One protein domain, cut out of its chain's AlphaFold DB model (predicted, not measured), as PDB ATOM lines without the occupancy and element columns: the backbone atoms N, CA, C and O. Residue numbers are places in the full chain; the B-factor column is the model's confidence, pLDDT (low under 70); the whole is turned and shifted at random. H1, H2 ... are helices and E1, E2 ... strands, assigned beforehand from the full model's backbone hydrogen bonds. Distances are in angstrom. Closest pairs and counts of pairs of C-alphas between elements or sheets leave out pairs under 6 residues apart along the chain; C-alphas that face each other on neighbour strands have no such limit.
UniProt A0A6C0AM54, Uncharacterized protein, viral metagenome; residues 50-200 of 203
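Overview. This is residues 50 to 200 of the 203 residues of an uncharacterized protein of viral metagenome (UniProt A0A6C0AM54). Two small, strongly twisted antiparallel sheets form two lobes: one is the three-stranded sheet E1 E2 E3 with H1 along one face, the other the four-stranded sheet E5 E4 E6 E7. The short H3 lies near the middle, between the lobes; H2 runs from the end of H1 to the start of E4, and the longest helix, H4, grazes the three-stranded sheet. The printed part has 151 residues, with five named helices and seven named strands in the order E1 E2 E3 H1 H2 E4 E5 H3 H4 E6 E7 H5, and its class is mixed. It is compact, with a radius of gyration of the C-alphas of 15.2 A, and spans 41 by 39 by 28 A.

Arrangement. E1, residues 51 to 60, E2, residues 63 to 72, and E3, residues 75 to 83, form a meander, each strand the antiparallel neighbour of the one before. N 53 and O 69 are 2.9 A apart, and N 68 and O 79 2.8 A. H1, residues 86 to 98, makes two layers with this sheet, at a height over the sheet of 8.8 A; it runs along the strands, at 15 degrees to E2 on the local plane. H2, residues 100 to 109, is close to but not clearly touching H1, about perpendicular at 90 degrees; their closest C-alphas, Phe 96 and Asn 103, are 7.1 A apart. E4, residues 110 to 117, and E5, residues 120 to 124, are a hairpin, with N 122 and O 115 2.9 A apart. H3, residues 126 to 130, is only just over E4, with 3 of its 5 C-alphas; the closest, Cys 113 and Thr 126, are 4.4 A apart. H4, residues 143 to 156, only grazes the sheet E1 E2 E3, with its residues 144 to 151. E6, residues 169 to 174, pairs with E4, N 171 and O 114 at 2.9 A. E5, H3, H4 and E6 form a split strand-helix-strand unit, two strands running the same way with E4 between them, its crossover right-handed. E7, residues 181 to 185, is a hairpin with E6, N 172 and O 182 at 2.8 A. H5, residues 186 to 189, only grazes this second sheet. The strands of one sheet are apart from those of the other. In H1, H2, H3 and H4 every O i to N i+4 pair is within hydrogen-bond range; H5 is too short for such a pair.

Along the chain. E1 begins at C-alpha 51, (-15.203, -1.097, 50.771), and is 26.4 A long; E2 is 27.0 A, E3 26.0 A, H1 18.8 A, E4 19.7 A and H4 19.7 A. H5 ends at C-alpha 189, (-10.267, 33.187, 51.607).

Size, cuts and confidence. The C-alphas farthest apart, Ser 87 and Gln 119, are 42.7 A apart. The printed part has no cut. The links H3 to H4 and H4 to E6 are long, 12 residues each. The mean pLDDT of the printed part is 89.4, and residue 119 is under 70.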
ATOM      1  N   ASN A  50     -19.504  -2.129  51.259       70.12
ATOM      2  CA  ASN A  50     -18.776  -1.233  52.153       70.12
ATOM      3  C   ASN A  50     -17.276  -1.512  52.022       70.12
ATOM      4  O   ASN A  50     -16.704  -2.280  52.794       70.12
ATOM      5  N   SER A  51     -16.640  -0.927  51.010       83.19
ATOM      6  CA  SER A  51     -15.203  -1.097  50.771       83.19
ATOM      7  C   SER A  51     -14.549   0.228  50.420       83.19
ATOM      8  O   SER A  51     -15.147   1.071  49.762       83.19
ATOM      9  N   MET A  52     -13.312   0.415  50.876       89.81
ATOM     10  CA  MET A  52     -12.545   1.633  50.646       89.81
ATOM     11  C   MET A  52     -11.156   1.268  50.129       89.81
ATOM     12  O   MET A  52     -10.352   0.676  50.852       89.81
ATOM     13  N   CYS A  53     -10.874   1.633  48.881       88.38
ATOM     14  CA  CYS A  53      -9.648   1.273  48.174       88.38
ATOM     15  C   CYS A  53      -8.886   2.527  47.752       88.38
ATOM     16  O   CYS A  53      -9.462   3.448  47.172       88.38
ATOM     17  N   LYS A  54      -7.579   2.561  48.017       92.50
ATOM     18  CA  LYS A  54      -6.710   3.653  47.569       92.50
ATOM     19  C   LYS A  54      -6.582   3.607  46.047       92.50
ATOM     20  O   LYS A  54      -6.263   2.554  45.500       92.50
ATOM     21  N   LYS A  55      -6.830   4.733  45.381       91.50
ATOM     22  CA  LYS A  55      -6.659   4.889  43.929       91.50
ATOM     23  C   LYS A  55      -5.376   5.627  43.586       91.50
ATOM     24  O   LYS A  55      -4.662   5.208  42.685       91.50
ATOM     25  N   GLU A  56      -5.088   6.712  44.296       90.31
ATOM     26  CA  GLU A  56      -4.018   7.627  43.910       90.31
ATOM     27  C   GLU A  56      -3.306   8.195  45.135       90.31
ATOM     28  O   GLU A  56      -3.904   8.368  46.200       90.31
ATOM     29  N   TYR A  57      -2.021   8.484  44.961       91.50
ATOM     30  CA  TYR A  57      -1.208   9.252  45.890       91.50
ATOM     31  C   TYR A  57      -0.433  10.298  45.099       91.50
ATOM     32  O   TYR A  57       0.261   9.959  44.139       91.50
ATOM     33  N   LYS A  58      -0.528  11.553  45.529       91.31
ATOM     34  CA  LYS A  58       0.156  12.685  44.908       91.31
ATOM     35  C   LYS A  58       0.719  13.590  45.994       91.31
ATOM     36  O   LYS A  58       0.123  13.749  47.056       91.31
ATOM     37  N   LYS A  59       1.872  14.200  45.731       89.75
ATOM     38  CA  LYS A  59       2.400  15.290  46.555       89.75
ATOM     39  C   LYS A  59       2.171  16.604  45.815       89.75
ATOM     40  O   LYS A  59       2.578  16.717  44.661       89.75
ATOM     41  N   LEU A  60       1.536  17.568  46.472       89.62
ATOM     42  CA  LEU A  60       1.283  18.904  45.941       89.62
ATOM     43  C   LEU A  60       1.804  19.933  46.941       89.62
ATOM     44  O   LEU A  60       1.333  19.983  48.076       89.62
ATOM     45  N   ASN A  61       2.793  20.731  46.538       86.69
ATOM     46  CA  ASN A  61       3.499  21.659  47.422       86.69
ATOM     47  C   ASN A  61       3.980  20.956  48.712       86.69
ATOM     48  O   ASN A  61       4.798  20.028  48.680       86.69
ATOM     49  N   ARG A  62       3.449  21.392  49.858       89.12
ATOM     50  CA  ARG A  62       3.718  20.848  51.195       89.12
ATOM     51  C   ARG A  62       2.757  19.736  51.619       89.12
ATOM     52  O   ARG A  62       2.938  19.182  52.697       89.12
ATOM     53  N   TYR A  63       1.747  19.424  50.812       92.81
ATOM     54  CA  TYR A  63       0.683  18.492  51.159       92.81
ATOM     55  C   TYR A  63       0.846  17.138  50.468       92.81
ATOM     56  O   TYR A  63       1.221  17.026  49.299       92.81
ATOM     57  N   PHE A  64       0.509  16.096  51.212       93.69
ATOM     58  CA  PHE A  64       0.274  14.748  50.727       93.69
ATOM     59  C   PHE A  64      -1.214  14.586  50.457       93.69
ATOM     60  O   PHE A  64      -2.022  14.884  51.336       93.69
ATOM     61  N   ILE A  65      -1.557  14.120  49.260       94.62
ATOM     62  CA  ILE A  65      -2.926  13.898  48.807       94.62
ATOM     63  C   ILE A  65      -3.110  12.409  48.533       94.62
ATOM     64  O   ILE A  65      -2.339  11.804  47.786       94.62
ATOM     65  N   GLU A  66      -4.158  11.826  49.104       95.75
ATOM     66  CA  GLU A  66      -4.591  10.464  48.815       95.75
ATOM     67  C   GLU A  66      -6.049  10.427  48.384       95.75
ATOM     68  O   GLU A  66      -6.944  10.894  49.089       95.75
ATOM     69  N   LYS A  67      -6.284   9.819  47.221       95.94
ATOM     70  CA  LYS A  67      -7.617   9.633  46.653       95.94
ATOM     71  C   LYS A  67      -8.062   8.196  46.861       95.94
ATOM     72  O   LYS A  67      -7.348   7.253  46.506       95.94
ATOM     73  N   TYR A  68      -9.263   8.031  47.388       95.81
ATOM     74  CA  TYR A  68      -9.877   6.747  47.681       95.81
ATOM     75  C   TYR A  68     -11.187   6.580  46.925       95.81
ATOM     76  O   TYR A  68     -11.940   7.529  46.715       95.81
ATOM     77  N   HIS A  69     -11.452   5.341  46.531       94.94
ATOM     78  CA  HIS A  69     -12.752   4.893  46.067       94.94
ATOM     79  C   HIS A  69     -13.471   4.203  47.211       94.94
ATOM     80  O   HIS A  69     -12.961   3.213  47.740       94.94
ATOM     81  N   LEU A  70     -14.627   4.729  47.580       93.12
ATOM     82  CA  LEU A  70     -15.477   4.197  48.627       93.12
ATOM     83  C   LEU A  70     -16.770   3.694  47.995       93.12
ATOM     84  O   LEU A  70     -17.500   4.470  47.394       93.12
ATOM     85  N   ILE A  71     -17.075   2.419  48.190       89.19
ATOM     86  CA  ILE A  71     -18.415   1.883  47.974       89.19
ATOM     87  C   ILE A  71     -19.091   1.911  49.338       89.19
ATOM     88  O   ILE A  71     -18.537   1.353  50.287       89.19
ATOM     89  N   SER A  72     -20.232   2.587  49.455       88.12
ATOM     90  CA  SER A  72     -21.066   2.548  50.659       88.12
ATOM     91  C   SER A  72     -22.543   2.555  50.286       88.12
ATOM     92  O   SER A  72     -22.995   3.420  49.539       88.12
ATOM     93  N   ASN A  73     -23.310   1.597  50.814       85.00
ATOM     94  CA  ASN A  73     -24.751   1.458  50.552       85.00
ATOM     95  C   ASN A  73     -25.104   1.452  49.047       85.00
ATOM     96  O   ASN A  73     -25.990   2.189  48.619       85.00
ATOM     97  N   ASP A  74     -24.392   0.640  48.252       79.81
ATOM     98  CA  ASP A  74     -24.571   0.521  46.788       79.81
ATOM     99  C   ASP A  74     -24.299   1.822  45.999       79.81
ATOM    100  O   ASP A  74     -24.677   1.935  44.834       79.81
ATOM    101  N   LYS A  75     -23.636   2.808  46.616       86.44
ATOM    102  CA  LYS A  75     -23.204   4.048  45.966       86.44
ATOM    103  C   LYS A  75     -21.682   4.141  45.954       86.44
ATOM    104  O   LYS A  75     -21.030   3.807  46.945       86.44
ATOM    105  N   ASP A  76     -21.148   4.633  44.844       91.12
ATOM    106  CA  ASP A  76     -19.727   4.907  44.671       91.12
ATOM    107  C   ASP A  76     -19.416   6.363  45.022       91.12
ATOM    108  O   ASP A  76     -20.072   7.300  44.562       91.12
ATOM    109  N   TYR A  77     -18.372   6.551  45.820       93.88
ATOM    110  CA  TYR A  77     -17.870   7.846  46.241       93.88
ATOM    111  C   TYR A  77     -16.375   7.935  45.975       93.88
ATOM    112  O   TYR A  77     -15.614   6.974  46.126       93.88
ATOM    113  N   THR A  78     -15.943   9.136  45.619       95.69
ATOM    114  CA  THR A  78     -14.536   9.507  45.646       95.69
ATOM    115  C   THR A  78     -14.296  10.310  46.914       95.69
ATOM    116  O   THR A  78     -15.035  11.243  47.198       95.69
ATOM    117  N   ILE A  79     -13.282   9.931  47.684       96.94
ATOM    118  CA  ILE A  79     -12.893  10.633  48.909       96.94
ATOM    119  C   ILE A  79     -11.446  11.079  48.754       96.94
ATOM    120  O   ILE A  79     -10.607  10.313  48.270       96.94
ATOM    121  N   MET A  80     -11.155  12.311  49.146       96.81
ATOM    122  CA  MET A  80      -9.830  12.898  49.080       96.81
ATOM    123  C   MET A  80      -9.369  13.294  50.474       96.81
ATOM    124  O   MET A  80     -10.036  14.048  51.176       96.81
ATOM    125  N   PHE A  81      -8.199  12.792  50.849       96.44
ATOM    126  CA  PHE A  81      -7.505  13.194  52.060       96.44
ATOM    127  C   PHE A  81      -6.286  14.002  51.670       96.44
ATOM    128  O   PHE A  81      -5.529  13.612  50.785       96.44
ATOM    129  N   MET A  82      -6.084  15.107  52.360       95.12
ATOM    130  CA  MET A  82      -4.960  16.002  52.197       95.12
ATOM    131  C   MET A  82      -4.409  16.440  53.563       95.12
ATOM    132  O   MET A  82      -5.146  16.714  54.514       95.12
ATOM    133  N   SER A  83      -3.087  16.414  53.716       93.62
ATOM    134  CA  SER A  83      -2.408  16.764  54.971       93.62
ATOM    135  C   SER A  83      -0.947  17.096  54.704       93.62
ATOM    136  O   SER A  83      -0.331  16.506  53.824       93.62
ATOM    137  N   SER A  84      -0.361  18.015  55.470       91.69
ATOM    138  CA  SER A  84       1.072  18.328  55.373       91.69
ATOM    139  C   SER A  84       1.961  17.241  55.985       91.69
ATOM    140  O   SER A  84       3.169  17.223  55.773       91.69
ATOM    141  N   ASP A  85       1.365  16.339  56.766       92.25
ATOM    142  CA  ASP A  85       2.038  15.233  57.435       92.25
ATOM    143  C   ASP A  85       1.348  13.907  57.093       92.25
ATOM    144  O   ASP A  85       0.126  13.767  57.214       92.25
ATOM    145  N   ASN A  86       2.157  12.928  56.689       90.00
ATOM    146  CA  ASN A  86       1.734  11.574  56.361       90.00
ATOM    147  C   ASN A  86       1.172  10.829  57.588       90.00
ATOM    148  O   ASN A  86       0.237  10.041  57.459       90.00
ATOM    149  N   SER A  87       1.693  11.098  58.792       91.81
ATOM    150  CA  SER A  87       1.169  10.490  60.024       91.81
ATOM    151  C   SER A  87      -0.273  10.945  60.287       91.81
ATOM    152  O   SER A  87      -1.170  10.118  60.456       91.81
ATOM    153  N   LYS A  88      -0.522  12.256  60.182       92.56
ATOM    154  CA  LYS A  88      -1.862  12.848  60.278       92.56
ATOM    155  C   LYS A  88      -2.783  12.335  59.180       92.56
ATOM    156  O   LYS A  88      -3.920  11.991  59.472       92.56
ATOM    157  N   LEU A  89      -2.288  12.198  57.949       93.19
ATOM    158  CA  LEU A  89      -3.075  11.662  56.837       93.19
ATOM    159  C   LEU A  89      -3.625  10.261  57.146       93.19
ATOM    160  O   LEU A  89      -4.802   9.993  56.917       93.19
ATOM    161  N   ARG A  90      -2.799   9.380  57.728       93.06
ATOM    162  CA  ARG A  90      -3.241   8.043  58.161       93.06
ATOM    163  C   ARG A  90      -4.301   8.113  59.254       93.06
ATOM    164  O   ARG A  90      -5.259   7.344  59.201       93.06
ATOM    165  N   ASN A  91      -4.158   9.044  60.195       94.94
ATOM    166  CA  ASN A  91      -5.165   9.270  61.230       94.94
ATOM    167  C   ASN A  91      -6.485   9.754  60.620       94.94
ATOM    168  O   ASN A  91      -7.528   9.233  60.994       94.94
ATOM    169  N   HIS A  92      -6.445  10.659  59.633       95.19
ATOM    170  CA  HIS A  92      -7.648  11.118  58.928       95.19
ATOM    171  C   HIS A  92      -8.375   9.956  58.245       95.19
ATOM    172  O   HIS A  92      -9.590   9.826  58.344       95.19
ATOM    173  N   ILE A  93      -7.626   9.074  57.575       94.69
ATOM    174  CA  ILE A  93      -8.191   7.900  56.902       94.69
ATOM    175  C   ILE A  93      -8.804   6.924  57.916       94.69
ATOM    176  O   ILE A  93      -9.835   6.318  57.628       94.69
ATOM    177  N   SER A  94      -8.175   6.742  59.082       94.19
ATOM    178  CA  SER A  94      -8.718   5.893  60.148       94.19
ATOM    179  C   SER A  94     -10.008   6.478  60.719       94.19
ATOM    180  O   SER A  94     -11.025   5.794  60.716       94.19
ATOM    181  N   ASP A  95      -9.989   7.753  61.112       95.38
ATOM    182  CA  ASP A  95     -11.155   8.448  61.670       95.38
ATOM    183  C   ASP A  95     -12.324   8.484  60.676       95.38
ATOM    184  O   ASP A  95     -13.477   8.247  61.035       95.38
ATOM    185  N   PHE A  96     -12.029   8.680  59.387       95.06
ATOM    186  CA  PHE A  96     -13.044   8.609  58.343       95.06
ATOM    187  C   PHE A  96     -13.714   7.237  58.269       95.06
ATOM    188  O   PHE A  96     -14.929   7.173  58.094       95.06
ATOM    189  N   LYS A  97     -12.948   6.142  58.388       92.19
ATOM    190  CA  LYS A  97     -13.492   4.773  58.350       92.19
ATOM    191  C   LYS A  97     -14.413   4.485  59.527       92.19
ATOM    192  O   LYS A  97     -15.403   3.778  59.344       92.19
ATOM    193  N   ASP A  98     -14.107   5.052  60.686       92.62
ATOM    194  CA  ASP A  98     -14.929   4.904  61.884       92.62
ATOM    195  C   ASP A  98     -16.227   5.729  61.775       92.62
ATOM    196  O   ASP A  98     -17.272   5.301  62.262       92.62
ATOM    197  N   ASN A  99     -16.198   6.844  61.030       93.94
ATOM    198  CA  ASN A  99     -17.297   7.812  60.927       93.94
ATOM    199  C   ASN A  99     -17.860   7.990  59.496       93.94
ATOM    200  O   ASN A  99     -18.333   9.069  59.134       93.94
ATOM    201  N   ILE A 100     -17.832   6.949  58.647       92.31
ATOM    202  CA  ILE A 100     -18.215   7.048  57.215       92.31
ATOM    203  C   ILE A 100     -19.605   7.668  57.029       92.31
ATOM    204  O   ILE A 100     -19.795   8.522  56.167       92.31
ATOM    205  N   LYS A 101     -20.590   7.232  57.822       91.06
ATOM    206  CA  LYS A 101     -21.984   7.662  57.664       91.06
ATOM    207  C   LYS A 101     -22.145   9.167  57.884       91.06
ATOM    208  O   LYS A 101     -22.834   9.819  57.100       91.06
ATOM    209  N   ASP A 102     -21.500   9.708  58.910       92.94
ATOM    210  CA  ASP A 102     -21.626  11.119  59.271       92.94
ATOM    211  C   ASP A 102     -20.893  11.992  58.246       92.94
ATOM    212  O   ASP A 102     -21.463  12.951  57.730       92.94
ATOM    213  N   ASN A 103     -19.703  11.566  57.807       94.00
ATOM    214  CA  ASN A 103     -18.959  12.234  56.735       94.00
ATOM    215  C   ASN A 103     -19.735  12.274  55.406       94.00
ATOM    216  O   ASN A 103     -19.743  13.292  54.712       94.00
ATOM    217  N   LEU A 104     -20.412  11.181  55.039       93.94
ATOM    218  CA  LEU A 104     -21.271  11.148  53.850       93.94
ATOM    219  C   LEU A 104     -22.547  11.982  54.025       93.94
ATOM    220  O   LEU A 104     -23.031  12.550  53.054       93.94
ATOM    221  N   THR A 105     -23.065  12.112  55.246       92.38
ATOM    222  CA  THR A 105     -24.196  13.011  55.524       92.38
ATOM    223  C   THR A 105     -23.771  14.468  55.337       92.38
ATOM    224  O   THR A 105     -24.450  15.219  54.642       92.38
ATOM    225  N   ASN A 106     -22.593  14.843  55.849       92.06
ATOM    226  CA  ASN A 106     -22.023  16.180  55.659       92.06
ATOM    227  C   ASN A 106     -21.735  16.481  54.182       92.06
ATOM    228  O   ASN A 106     -21.946  17.600  53.723       92.06
ATOM    229  N   ARG A 107     -21.295  15.477  53.411       93.69
ATOM    230  CA  ARG A 107     -21.120  15.587  51.954       93.69
ATOM    231  C   ARG A 107     -22.400  16.054  51.257       93.69
ATOM    232  O   ARG A 107     -22.339  16.887  50.354       93.69
ATOM    233  N   ASP A 108     -23.533  15.486  51.657       92.38
ATOM    234  CA  ASP A 108     -24.829  15.714  51.021       92.38
ATOM    235  C   ASP A 108     -25.487  17.037  51.470       92.38
ATOM    236  O   ASP A 108     -26.484  17.449  50.874       92.38
ATOM    237  N   LEU A 109     -24.905  17.739  52.457       92.69
ATOM    238  CA  LEU A 109     -25.302  19.104  52.828       92.69
ATOM    239  C   LEU A 109     -24.928  20.132  51.765       92.69
ATOM    240  O   LEU A 109     -25.621  21.127  51.636       92.69
ATOM    241  N   ILE A 110     -23.867  19.917  50.988       93.69
ATOM    242  CA  ILE A 110     -23.547  20.788  49.851       93.69
ATOM    243  C   ILE A 110     -24.264  20.217  48.637       93.69
ATOM    244  O   ILE A 110     -23.901  19.127  48.205       93.69
ATOM    245  N   VAL A 111     -25.252  20.910  48.066       92.88
ATOM    246  CA  VAL A 111     -25.978  20.460  46.855       92.88
ATOM    247  C   VAL A 111     -25.319  20.906  45.566       92.88
ATOM    248  O   VAL A 111     -25.309  20.140  44.602       92.88
ATOM    249  N   HIS A 112     -24.745  22.105  45.561       93.19
ATOM    250  CA  HIS A 112     -24.055  22.667  44.411       93.19
ATOM    251  C   HIS A 112     -22.896  23.546  44.878       93.19
ATOM    252  O   HIS A 112     -22.991  24.222  45.901       93.19
ATOM    253  N   CYS A 113     -21.791  23.527  44.140       93.81
ATOM    254  CA  CYS A 113     -20.659  24.411  44.385       93.81
ATOM    255  C   CYS A 113     -20.048  24.845  43.059       93.81
ATOM    256  O   CYS A 113     -19.870  24.020  42.156       93.81
ATOM    257  N   ASN A 114     -19.714  26.126  42.944       92.81
ATOM    258  CA  ASN A 114     -19.073  26.666  41.758       92.81
ATOM    259  C   ASN A 114     -18.134  27.839  42.066       92.81
ATOM    260  O   ASN A 114     -18.182  28.437  43.139       92.81
ATOM    261  N   ILE A 115     -17.278  28.149  41.093       90.62
ATOM    262  CA  ILE A 115     -16.626  29.451  40.978       90.62
ATOM    263  C   ILE A 115     -17.426  30.286  39.984       90.62
ATOM    264  O   ILE A 115     -17.651  29.836  38.853       90.62
ATOM    265  N   SER A 116     -17.800  31.500  40.381       87.88
ATOM    266  CA  SER A 116     -18.529  32.449  39.536       87.88
ATOM    267  C   SER A 116     -18.020  33.886  39.688       87.88
ATOM    268  O   SER A 116     -17.414  34.253  40.701       87.88
ATOM    269  N   SER A 117     -18.255  34.701  38.656       82.81
ATOM    270  CA  SER A 117     -18.146  36.167  38.722       82.81
ATOM    271  C   SER A 117     -19.505  36.755  38.388       82.81
ATOM    272  O   SER A 117     -19.916  36.669  37.235       82.81
ATOM    273  N   ASP A 118     -20.155  37.368  39.377       70.44
ATOM    274  CA  ASP A 118     -21.453  38.059  39.315       70.44
ATOM    275  C   ASP A 118     -22.613  37.264  38.682       70.44
ATOM    276  O   ASP A 118     -23.570  36.927  39.371       70.44
ATOM    277  N   GLN A 119     -22.556  36.974  37.380       60.41
ATOM    278  CA  GLN A 119     -23.587  36.266  36.612       60.41
ATOM    279  C   GLN A 119     -23.050  35.074  35.802       60.41
ATOM    280  O   GLN A 119     -23.844  34.240  35.366       60.41
ATOM    281  N   ASP A 120     -21.730  34.949  35.638       71.62
ATOM    282  CA  ASP A 120     -21.132  33.903  34.812       71.62
ATOM    283  C   ASP A 120     -20.559  32.768  35.667       71.62
ATOM    284  O   ASP A 120     -19.634  32.948  36.471       71.62
ATOM    285  N   LEU A 121     -21.108  31.566  35.462       70.19
ATOM    286  CA  LEU A 121     -20.550  30.320  35.976       70.19
ATOM    287  C   LEU A 121     -19.222  30.042  35.266       70.19
ATOM    288  O   LEU A 121     -19.193  29.741  34.073       70.19
ATOM    289  N   VAL A 122     -18.127  30.062  36.017       77.50
ATOM    290  CA  VAL A 122     -16.791  29.801  35.471       77.50
ATOM    291  C   VAL A 122     -16.475  28.314  35.579       77.50
ATOM    292  O   VAL A 122     -16.041  27.680  34.615       77.50
ATOM    293  N   ILE A 123     -16.682  27.729  36.764       86.25
ATOM    294  CA  ILE A 123     -16.247  26.360  37.057       86.25
ATOM    295  C   ILE A 123     -17.232  25.686  38.011       86.25
ATOM    296  O   ILE A 123     -17.376  26.099  39.153       86.25
ATOM    297  N   GLU A 124     -17.862  24.603  37.563       90.50
ATOM    298  CA  GLU A 124     -18.634  23.706  38.427       90.50
ATOM    299  C   GLU A 124     -17.685  22.817  39.252       90.50
ATOM    300  O   GLU A 124     -16.754  22.220  38.700       90.50
ATOM    301  N   LEU A 125     -17.877  22.791  40.576       93.06
ATOM    302  CA  LEU A 125     -16.970  22.187  41.563       93.06
ATOM    303  C   LEU A 125     -17.663  21.223  42.529       93.06
ATOM    304  O   LEU A 125     -17.020  20.746  43.465       93.06
ATOM    305  N   THR A 126     -18.950  20.929  42.333       94.50
ATOM    306  CA  THR A 126     -19.778  20.199  43.305       94.50
ATOM    307  C   THR A 126     -19.139  18.879  43.717       94.50
ATOM    308  O   THR A 126     -18.938  18.624  44.904       94.50
ATOM    309  N   ASP A 127     -18.755  18.054  42.746       93.50
ATOM    310  CA  ASP A 127     -18.137  16.762  43.038       93.50
ATOM    311  C   ASP A 127     -16.736  16.909  43.632       93.50
ATOM    312  O   ASP A 127     -16.318  16.098  44.457       93.50
ATOM    313  N   ILE A 128     -16.015  17.965  43.258       94.56
ATOM    314  CA  ILE A 128     -14.647  18.200  43.711       94.56
ATOM    315  C   ILE A 128     -14.636  18.571  45.190       94.56
ATOM    316  O   ILE A 128     -13.939  17.909  45.958       94.56
ATOM    317  N   ILE A 129     -15.432  19.565  45.605       95.31
ATOM    318  CA  ILE A 129     -15.525  19.957  47.019       95.31
ATOM    319  C   ILE A 129     -16.069  18.799  47.861       95.31
ATOM    320  O   ILE A 129     -15.541  18.516  48.933       95.31
ATOM    321  N   ARG A 130     -17.056  18.048  47.350       95.81
ATOM    322  CA  ARG A 130     -17.643  16.892  48.046       95.81
ATOM    323  C   ARG A 130     -16.651  15.758  48.296       95.81
ATOM    324  O   ARG A 130     -16.851  14.999  49.242       95.81
ATOM    325  N   ASN A 131     -15.583  15.641  47.507       96.44
ATOM    326  CA  ASN A 131     -14.527  14.664  47.785       96.44
ATOM    327  C   ASN A 131     -13.793  14.971  49.104       96.44
ATOM    328  O   ASN A 131     -13.242  14.057  49.711       96.44
ATOM    329  N   PHE A 132     -13.813  16.224  49.570       96.62
ATOM    330  CA  PHE A 132     -13.209  16.673  50.830       96.62
ATOM    331  C   PHE A 132     -14.169  16.567  52.030       96.62
ATOM    332  O   PHE A 132     -13.932  17.192  53.060       96.62
ATOM    333  N   CYS A 133     -15.239  15.768  51.943       95.62
ATOM    334  CA  CYS A 133     -16.285  15.720  52.970       95.62
ATOM    335  C   CYS A 133     -15.807  15.363  54.386       95.62
ATOM    336  O   CYS A 133     -16.446  15.770  55.349       95.62
ATOM    337  N   TYR A 134     -14.674  14.663  54.523       96.38
ATOM    338  CA  TYR A 134     -14.032  14.401  55.818       96.38
ATOM    339  C   TYR A 134     -13.700  15.683  56.600       96.38
ATOM    340  O   TYR A 134     -13.642  15.670  57.822       96.38
ATOM    341  N   TYR A 135     -13.445  16.792  55.905       96.00
ATOM    342  CA  TYR A 135     -13.010  18.039  56.531       96.00
ATOM    343  C   TYR A 135     -14.172  18.943  56.952       96.00
ATOM    344  O   TYR A 135     -13.949  19.907  57.676       96.00
ATOM    345  N   PHE A 136     -15.401  18.655  56.521       94.44
ATOM    346  CA  PHE A 136     -16.548  19.557  56.665       94.44
ATOM    347  C   PHE A 136     -17.020  19.780  58.104       94.44
ATOM    348  O   PHE A 136     -17.662  20.786  58.375       94.44
ATOM    349  N   ASP A 137     -16.713  18.883  59.036       91.12
ATOM    350  CA  ASP A 137     -17.027  19.036  60.462       91.12
ATOM    351  C   ASP A 137     -15.783  19.341  61.315       91.12
ATOM    352  O   ASP A 137     -15.867  19.388  62.546       91.12
ATOM    353  N   LYS A 138     -14.627  19.550  60.675       91.38
ATOM    354  CA  LYS A 138     -13.326  19.697  61.330       91.38
ATOM    355  C   LYS A 138     -12.732  21.088  61.106       91.38
ATOM    356  O   LYS A 138     -12.946  21.725  60.077       91.38
ATOM    357  N   ASP A 139     -11.872  21.507  62.027       90.81
ATOM    358  CA  ASP A 139     -11.201  22.813  61.981       90.81
ATOM    359  C   ASP A 139      -9.944  22.782  61.080       90.81
ATOM    360  O   ASP A 139      -8.836  23.119  61.500       90.81
ATOM    361  N   TYR A 140     -10.093  22.325  59.831       91.94
ATOM    362  CA  TYR A 140      -9.029  22.389  58.820       91.94
ATOM    363  C   TYR A 140      -9.218  23.604  57.922       91.94
ATOM    364  O   TYR A 140     -10.334  23.893  57.493       91.94
ATOM    365  N   SER A 141      -8.111  24.282  57.613       91.12
ATOM    366  CA  SER A 141      -8.122  25.459  56.743       91.12
ATOM    367  C   SER A 141      -8.599  25.114  55.331       91.12
ATOM    368  O   SER A 141      -8.141  24.137  54.725       91.12
ATOM    369  N   LEU A 142      -9.458  25.979  54.791       91.25
ATOM    370  CA  LEU A 142      -9.909  25.935  53.407       91.25
ATOM    371  C   LEU A 142      -8.769  26.218  52.411       91.25
ATOM    372  O   LEU A 142      -8.861  25.810  51.256       91.25
ATOM    373  N   ASP A 143      -7.657  26.825  52.848       89.56
ATOM    374  CA  ASP A 143      -6.467  27.062  52.008       89.56
ATOM    375  C   ASP A 143      -5.964  25.772  51.347       89.56
ATOM    376  O   ASP A 143      -5.498  25.775  50.211       89.56
ATOM    377  N   MET A 144      -6.100  24.643  52.047       90.69
ATOM    378  CA  MET A 144      -5.760  23.322  51.526       90.69
ATOM    379  C   MET A 144      -6.560  22.982  50.261       90.69
ATOM    380  O   MET A 144      -5.998  22.474  49.289       90.69
ATOM    381  N   PHE A 145      -7.862  23.274  50.265       92.56
ATOM    382  CA  PHE A 145      -8.726  23.083  49.104       92.56
ATOM    383  C   PHE A 145      -8.365  24.042  47.973       92.56
ATOM    384  O   PHE A 145      -8.326  23.623  46.820       92.56
ATOM    385  N   LEU A 146      -8.061  25.303  48.292       91.19
ATOM    386  CA  LEU A 146      -7.684  26.303  47.289       91.19
ATOM    387  C   LEU A 146      -6.377  25.932  46.577       91.19
ATOM    388  O   LEU A 146      -6.320  25.991  45.350       91.19
ATOM    389  N   GLU A 147      -5.366  25.463  47.318       90.12
ATOM    390  CA  GLU A 147      -4.118  24.959  46.725       90.12
ATOM    391  C   GLU A 147      -4.375  23.753  45.804       90.12
ATOM    392  O   GLU A 147      -3.785  23.655  44.725       90.12
ATOM    393  N   TYR A 148      -5.269  22.838  46.199       92.44
ATOM    394  CA  TYR A 148      -5.671  21.720  45.343       92.44
ATOM    395  C   TYR A 148      -6.396  22.191  44.077       92.44
ATOM    396  O   TYR A 148      -6.119  21.696  42.985       92.44
ATOM    397  N   LEU A 149      -7.322  23.133  44.228       90.69
ATOM    398  CA  LEU A 149      -8.175  23.630  43.160       90.69
ATOM    399  C   LEU A 149      -7.374  24.328  42.059       90.69
ATOM    400  O   LEU A 149      -7.614  24.072  40.881       90.69
ATOM    401  N   ASP A 150      -6.395  25.146  42.441       88.00
ATOM    402  CA  ASP A 150      -5.505  25.836  41.504       88.00
ATOM    403  C   ASP A 150      -4.741  24.823  40.626       88.00
ATOM    404  O   ASP A 150      -4.790  24.863  39.394       88.00
ATOM    405  N   ASN A 151      -4.151  23.796  41.251       88.94
ATOM    406  CA  ASN A 151      -3.496  22.705  40.526       88.94
ATOM    407  C   ASN A 151      -4.479  21.886  39.665       88.94
ATOM    408  O   ASN A 151      -4.154  21.533  38.530       88.94
ATOM    409  N   TYR A 152      -5.681  21.605  40.175       89.62
ATOM    410  CA  TYR A 152      -6.710  20.868  39.442       89.62
ATOM    411  C   TYR A 152      -7.099  21.580  38.141       89.62
ATOM    412  O   TYR A 152      -7.235  20.921  37.107       89.62
ATOM    413  N   ILE A 153      -7.260  22.905  38.175       87.56
ATOM    414  CA  ILE A 153      -7.632  23.710  37.005       87.56
ATOM    415  C   ILE A 153      -6.521  23.683  35.960       87.56
ATOM    416  O   ILE A 153      -6.811  23.442  34.789       87.56
ATOM    417  N   ILE A 154      -5.262  23.836  36.379       85.56
ATOM    418  CA  ILE A 154      -4.102  23.755  35.479       85.56
ATOM    419  C   ILE A 154      -4.059  22.396  34.761       85.56
ATOM    420  O   ILE A 154      -3.829  22.339  33.554       85.56
ATOM    421  N   GLU A 155      -4.314  21.300  35.480       86.81
ATOM    422  CA  GLU A 155      -4.198  19.944  34.930       86.81
ATOM    423  C   GLU A 155      -5.414  19.501  34.104       86.81
ATOM    424  O   GLU A 155      -5.257  18.777  33.122       86.81
ATOM    425  N   ASN A 156      -6.627  19.914  34.485       86.56
ATOM    426  CA  ASN A 156      -7.874  19.373  33.922       86.56
ATOM    427  C   ASN A 156      -8.638  20.378  33.052       86.56
ATOM    428  O   ASN A 156      -9.508  19.977  32.277       86.56
ATOM    429  N   LYS A 157      -8.336  21.675  33.165       84.00
ATOM    430  CA  LYS A 157      -8.946  22.749  32.370       84.00
ATOM    431  C   LYS A 157      -7.860  23.659  31.776       84.00
ATOM    432  O   LYS A 157      -7.853  24.858  32.052       84.00
ATOM    433  N   PRO A 158      -6.958  23.134  30.924       79.94
ATOM    434  CA  PRO A 158      -5.834  23.902  30.375       79.94
ATOM    435  C   PRO A 158      -6.274  25.155  29.604       79.94
ATOM    436  O   PRO A 158      -5.589  26.175  29.612       79.94
ATOM    437  N   GLN A 159      -7.463  25.137  28.996       80.81
ATOM    438  CA  GLN A 159      -8.076  26.297  28.346       80.81
ATOM    439  C   GLN A 159      -8.468  27.429  29.308       80.81
ATOM    440  O   GLN A 159      -8.873  28.485  28.839       80.81
ATOM    441  N   MET A 160      -8.383  27.210  30.620       76.62
ATOM    442  CA  MET A 160      -8.658  28.179  31.685       76.62
ATOM    443  C   MET A 160      -7.398  28.517  32.497       76.62
ATOM    444  O   MET A 160      -7.493  29.240  33.478       76.62
ATOM    445  N   GLN A 161      -6.209  28.047  32.096       74.75
ATOM    446  CA  GLN A 161      -4.961  28.236  32.857       74.75
ATOM    447  C   GLN A 161      -4.549  29.707  33.059       74.75
ATOM    448  O   GLN A 161      -3.733  30.010  33.920       74.75
ATOM    449  N   TYR A 162      -5.071  30.621  32.237       75.50
ATOM    450  CA  TYR A 162      -4.831  32.064  32.338       75.50
ATOM    451  C   TYR A 162      -5.826  32.769  33.268       75.50
ATOM    452  O   TYR A 162      -5.680  33.962  33.529       75.50
ATOM    453  N   ILE A 163      -6.854  32.058  33.741       77.31
ATOM    454  CA  ILE A 163      -7.858  32.597  34.649       77.31
ATOM    455  C   ILE A 163      -7.304  32.521  36.067       77.31
ATOM    456  O   ILE A 163      -7.084  31.442  36.612       77.31
ATOM    457  N   ASN A 164      -7.125  33.683  36.681       83.44
ATOM    458  CA  ASN A 164      -6.804  33.775  38.092       83.44
ATOM    459  C   ASN A 164      -8.072  33.537  38.925       83.44
ATOM    460  O   ASN A 164      -8.900  34.435  39.071       83.44
ATOM    461  N   ILE A 165      -8.226  32.338  39.494       83.25
ATOM    462  CA  ILE A 165      -9.418  31.989  40.283       83.25
ATOM    463  C   ILE A 165      -9.643  32.901  41.490       83.25
ATOM    464  O   ILE A 165     -10.774  33.046  41.941       83.25
ATOM    465  N   TYR A 166      -8.599  33.560  41.996       86.62
ATOM    466  CA  TYR A 166      -8.723  34.449  43.147       86.62
ATOM    467  C   TYR A 166      -9.520  35.724  42.843       86.62
ATOM    468  O   TYR A 166      -9.958  36.381  43.784       86.62
ATOM    469  N   ASP A 167      -9.757  36.055  41.572       86.62
ATOM    470  CA  ASP A 167     -10.592  37.197  41.179       86.62
ATOM    471  C   ASP A 167     -12.104  36.895  41.254       86.62
ATOM    472  O   ASP A 167     -12.920  37.790  41.052       86.62
ATOM    473  N   TYR A 168     -12.481  35.658  41.590       89.62
ATOM    474  CA  TYR A 168     -13.857  35.162  41.572       89.62
ATOM    475  C   TYR A 168     -14.391  34.840  42.974       89.62
ATOM    476  O   TYR A 168     -13.673  34.881  43.981       89.62
ATOM    477  N   ASN A 169     -15.671  34.477  43.042       91.19
ATOM    478  CA  ASN A 169     -16.317  34.003  44.259       91.19
ATOM    479  C   ASN A 169     -16.468  32.480  44.236       91.19
ATOM    480  O   ASN A 169     -16.794  31.893  43.207       91.19
ATOM    481  N   LEU A 170     -16.272  31.851  45.393       92.31
ATOM    482  CA  LEU A 170     -16.718  30.492  45.662       92.31
ATOM    483  C   LEU A 170     -18.169  30.559  46.140       92.31
ATOM    484  O   LEU A 170     -18.430  31.071  47.231       92.31
ATOM    485  N   CYS A 171     -19.088  30.036  45.336       92.62
ATOM    486  CA  CYS A 171     -20.500  29.933  45.685       92.62
ATOM    487  C   CYS A 171     -20.823  28.501  46.114       92.62
ATOM    488  O   CYS A 171     -20.565  27.549  45.375       92.62
ATOM    489  N   VAL A 172     -21.394  28.351  47.306       93.50
ATOM    490  CA  VAL A 172     -21.795  27.069  47.891       93.50
ATOM    491  C   VAL A 172     -23.281  27.126  48.203       93.50
ATOM    492  O   VAL A 172     -23.723  28.003  48.939       93.50
ATOM    493  N   TYR A 173     -24.040  26.176  47.668       92.88
ATOM    494  CA  TYR A 173     -25.466  26.030  47.936       92.88
ATOM    495  C   TYR A 173     -25.681  24.847  48.864       92.88
ATOM    496  O   TYR A 173     -25.195  23.736  48.596       92.88
ATOM    497  N   LEU A 174     -26.405  25.092  49.948       93.50
ATOM    498  CA  LEU A 174     -26.659  24.110  50.988       93.50
ATOM    499  C   LEU A 174     -28.023  23.439  50.814       93.50
ATOM    500  O   LEU A 174     -28.962  24.002  50.264       93.50
ATOM    501  N   ASN A 175     -28.112  22.200  51.280       91.44
ATOM    502  CA  ASN A 175     -29.321  21.387  51.312       91.44
ATOM    503  C   ASN A 175     -30.082  21.588  52.628       91.44
ATOM    504  O   ASN A 175     -30.392  20.627  53.336       91.44
ATOM    505  N   ASP A 176     -30.294  22.841  53.005       88.38
ATOM    506  CA  ASP A 176     -31.139  23.203  54.136       88.38
ATOM    507  C   ASP A 176     -32.551  23.571  53.655       88.38
ATOM    508  O   ASP A 176     -32.870  23.503  52.467       88.38
ATOM    509  N   SER A 177     -33.437  23.921  54.586       85.88
ATOM    510  CA  SER A 177     -34.827  24.261  54.265       85.88
ATOM    511  C   SER A 177     -34.976  25.483  53.357       85.88
ATOM    512  O   SER A 177     -36.027  25.637  52.737       85.88
ATOM    513  N   GLU A 178     -33.962  26.349  53.298       86.88
ATOM    514  CA  GLU A 178     -33.990  27.612  52.554       86.88
ATOM    515  C   GLU A 178     -33.144  27.561  51.273       86.88
ATOM    516  O   GLU A 178     -33.152  28.520  50.503       86.88
ATOM    517  N   PHE A 179     -32.466  26.438  51.010       86.25
ATOM    518  CA  PHE A 179     -31.461  26.298  49.956       86.25
ATOM    519  C   PHE A 179     -30.415  27.418  50.004       86.25
ATOM    520  O   PHE A 179     -30.126  28.059  48.989       86.25
ATOM    521  N   THR A 180     -29.872  27.667  51.199       91.19
ATOM    522  CA  THR A 180     -28.991  28.808  51.468       91.19
ATOM    523  C   THR A 180     -27.826  28.863  50.487       91.19
ATOM    524  O   THR A 180     -27.070  27.900  50.329       91.19
ATOM    525  N   GLU A 181     -27.649  30.028  49.870       91.62
ATOM    526  CA  GLU A 181     -26.480  30.365  49.069       91.62
ATOM    527  C   GLU A 181     -25.432  31.065  49.934       91.62
ATOM    528  O   GLU A 181     -25.724  32.011  50.669       91.62
ATOM    529  N   ARG A 182     -24.180  30.626  49.809       89.94
ATOM    530  CA  ARG A 182     -23.035  31.246  50.470       89.94
ATOM    531  C   ARG A 182     -21.985  31.645  49.469       89.94
ATOM    532  O   ARG A 182     -21.491  30.813  48.715       89.94
ATOM    533  N   ILE A 183     -21.610  32.914  49.526       90.69
ATOM    534  CA  ILE A 183     -20.681  33.524  48.587       90.69
ATOM    535  C   ILE A 183     -19.431  33.936  49.350       90.69
ATOM    536  O   ILE A 183     -19.473  34.777  50.252       90.69
ATOM    537  N   PHE A 184     -18.302  33.356  48.966       90.00
ATOM    538  CA  PHE A 184     -17.010  33.653  49.561       90.00
ATOM    539  C   PHE A 184     -16.065  34.226  48.503       90.00
ATOM    540  O   PHE A 184     -15.673  33.503  47.588       90.00
ATOM    541  N   PRO A 185     -15.636  35.493  48.624       89.94
ATOM    542  CA  PRO A 185     -14.630  36.043  47.724       89.94
ATOM    543  C   PRO A 185     -13.312  35.278  47.873       89.94
ATOM    544  O   PRO A 185     -12.710  35.304  48.950       89.94
ATOM    545  N   LEU A 186     -12.837  34.620  46.809       87.94
ATOM    546  CA  LEU A 186     -11.659  33.743  46.875       87.94
ATOM    547  C   LEU A 186     -10.401  34.508  47.288       87.94
ATOM    548  O   LEU A 186      -9.640  34.032  48.127       87.94
ATOM    549  N   LYS A 187     -10.245  35.753  46.818       86.00
ATOM    550  CA  LYS A 187      -9.184  36.670  47.264       86.00
ATOM    551  C   LYS A 187      -9.125  36.858  48.782       86.00
ATOM    552  O   LYS A 187      -8.052  37.099  49.326       86.00
ATOM    553  N   LYS A 188     -10.281  36.810  49.454       83.69
ATOM    554  CA  LYS A 188     -10.400  36.972  50.909       83.69
ATOM    555  C   LYS A 188     -10.323  35.649  51.659       83.69
ATOM    556  O   LYS A 188     -10.271  35.701  52.879       83.69
ATOM    557  N   LEU A 189     -10.366  34.503  50.978       81.62
ATOM    558  CA  LEU A 189     -10.267  33.187  51.607       81.62
ATOM    559  C   LEU A 189      -8.814  32.773  51.841       81.62
ATOM    560  O   LEU A 189      -8.529  32.141  52.857       81.62
ATOM    561  N   THR A 190      -7.896  33.174  50.965       76.44
ATOM    562  CA  THR A 190      -6.479  32.822  51.083       76.44
ATOM    563  C   THR A 190      -5.861  33.402  52.359       76.44
ATOM    564  O   THR A 190      -5.850  34.619  52.551       76.44
ATOM    565  N   ASN A 191      -5.314  32.540  53.218       76.31
ATOM    566  CA  ASN A 191      -4.733  32.881  54.528       76.31
ATOM    567  C   ASN A 191      -5.714  33.564  55.497       76.31
ATOM    568  O   ASN A 191      -5.298  34.245  56.436       76.31
ATOM    569  N   SER A 192      -7.017  33.400  55.280       79.00
ATOM    570  CA  SER A 192      -8.054  34.006  56.125       79.00
ATOM    571  C   SER A 192      -8.243  33.304  57.466       79.00
ATOM    572  O   SER A 192      -8.882  33.850  58.360       79.00
ATOM    573  N   GLY A 193      -7.716  32.083  57.595       82.19
ATOM    574  CA  GLY A 193      -8.001  31.194  58.716       82.19
ATOM    575  C   GLY A 193      -9.363  30.501  58.622       82.19
ATOM    576  O   GLY A 193      -9.661  29.696  59.500       82.19
ATOM    577  N   LYS A 194     -10.155  30.762  57.568       88.81
ATOM    578  CA  LYS A 194     -11.445  30.099  57.370       88.81
ATOM    579  C   LYS A 194     -11.282  28.597  57.230       88.81
ATOM    580  O   LYS A 194     -10.394  28.099  56.528       88.81
ATOM    581  N   THR A 195     -12.186  27.878  57.870       92.62
ATOM    582  CA  THR A 195     -12.198  26.418  57.887       92.62
ATOM    583  C   THR A 195     -13.243  25.839  56.938       92.62
ATOM    584  O   THR A 195     -14.189  26.510  56.529       92.62
ATOM    585  N   PHE A 196     -13.112  24.555  56.604       91.94
ATOM    586  CA  PHE A 196     -14.165  23.827  55.886       91.94
ATOM    587  C   PHE A 196     -15.503  23.839  56.635       91.94
ATOM    588  O   PHE A 196     -16.556  23.877  56.005       91.94
ATOM    589  N   LYS A 197     -15.470  23.839  57.971       91.69
ATOM    590  CA  LYS A 197     -16.662  23.863  58.822       91.69
ATOM    591  C   LYS A 197     -17.511  25.117  58.632       91.69
ATOM    592  O   LYS A 197     -18.740  25.048  58.631       91.69
ATOM    593  N   GLU A 198     -16.869  26.253  58.386       90.19
ATOM    594  CA  GLU A 198     -17.543  27.524  58.086       90.19
ATOM    595  C   GLU A 198     -18.278  27.520  56.739       90.19
ATOM    596  O   GLU A 198     -19.138  28.367  56.506       90.19
ATOM    597  N   LEU A 199     -18.013  26.551  55.853       88.69
ATOM    598  CA  LEU A 199     -18.837  26.374  54.654       88.69
ATOM    599  C   LEU A 199     -20.262  25.931  55.003       88.69
ATOM    600  O   LEU A 199     -21.172  26.188  54.219       88.69
ATOM    601  N   LEU A 200     -20.452  25.281  56.157       87.69
ATOM    602  CA  LEU A 200     -21.728  24.701  56.581       87.69
ATOM    603  C   LEU A 200     -22.405  25.463  57.732       87.69
ATOM    604  O   LEU A 200     -23.627  25.438  57.843       87.69
TER     605      LEU A 200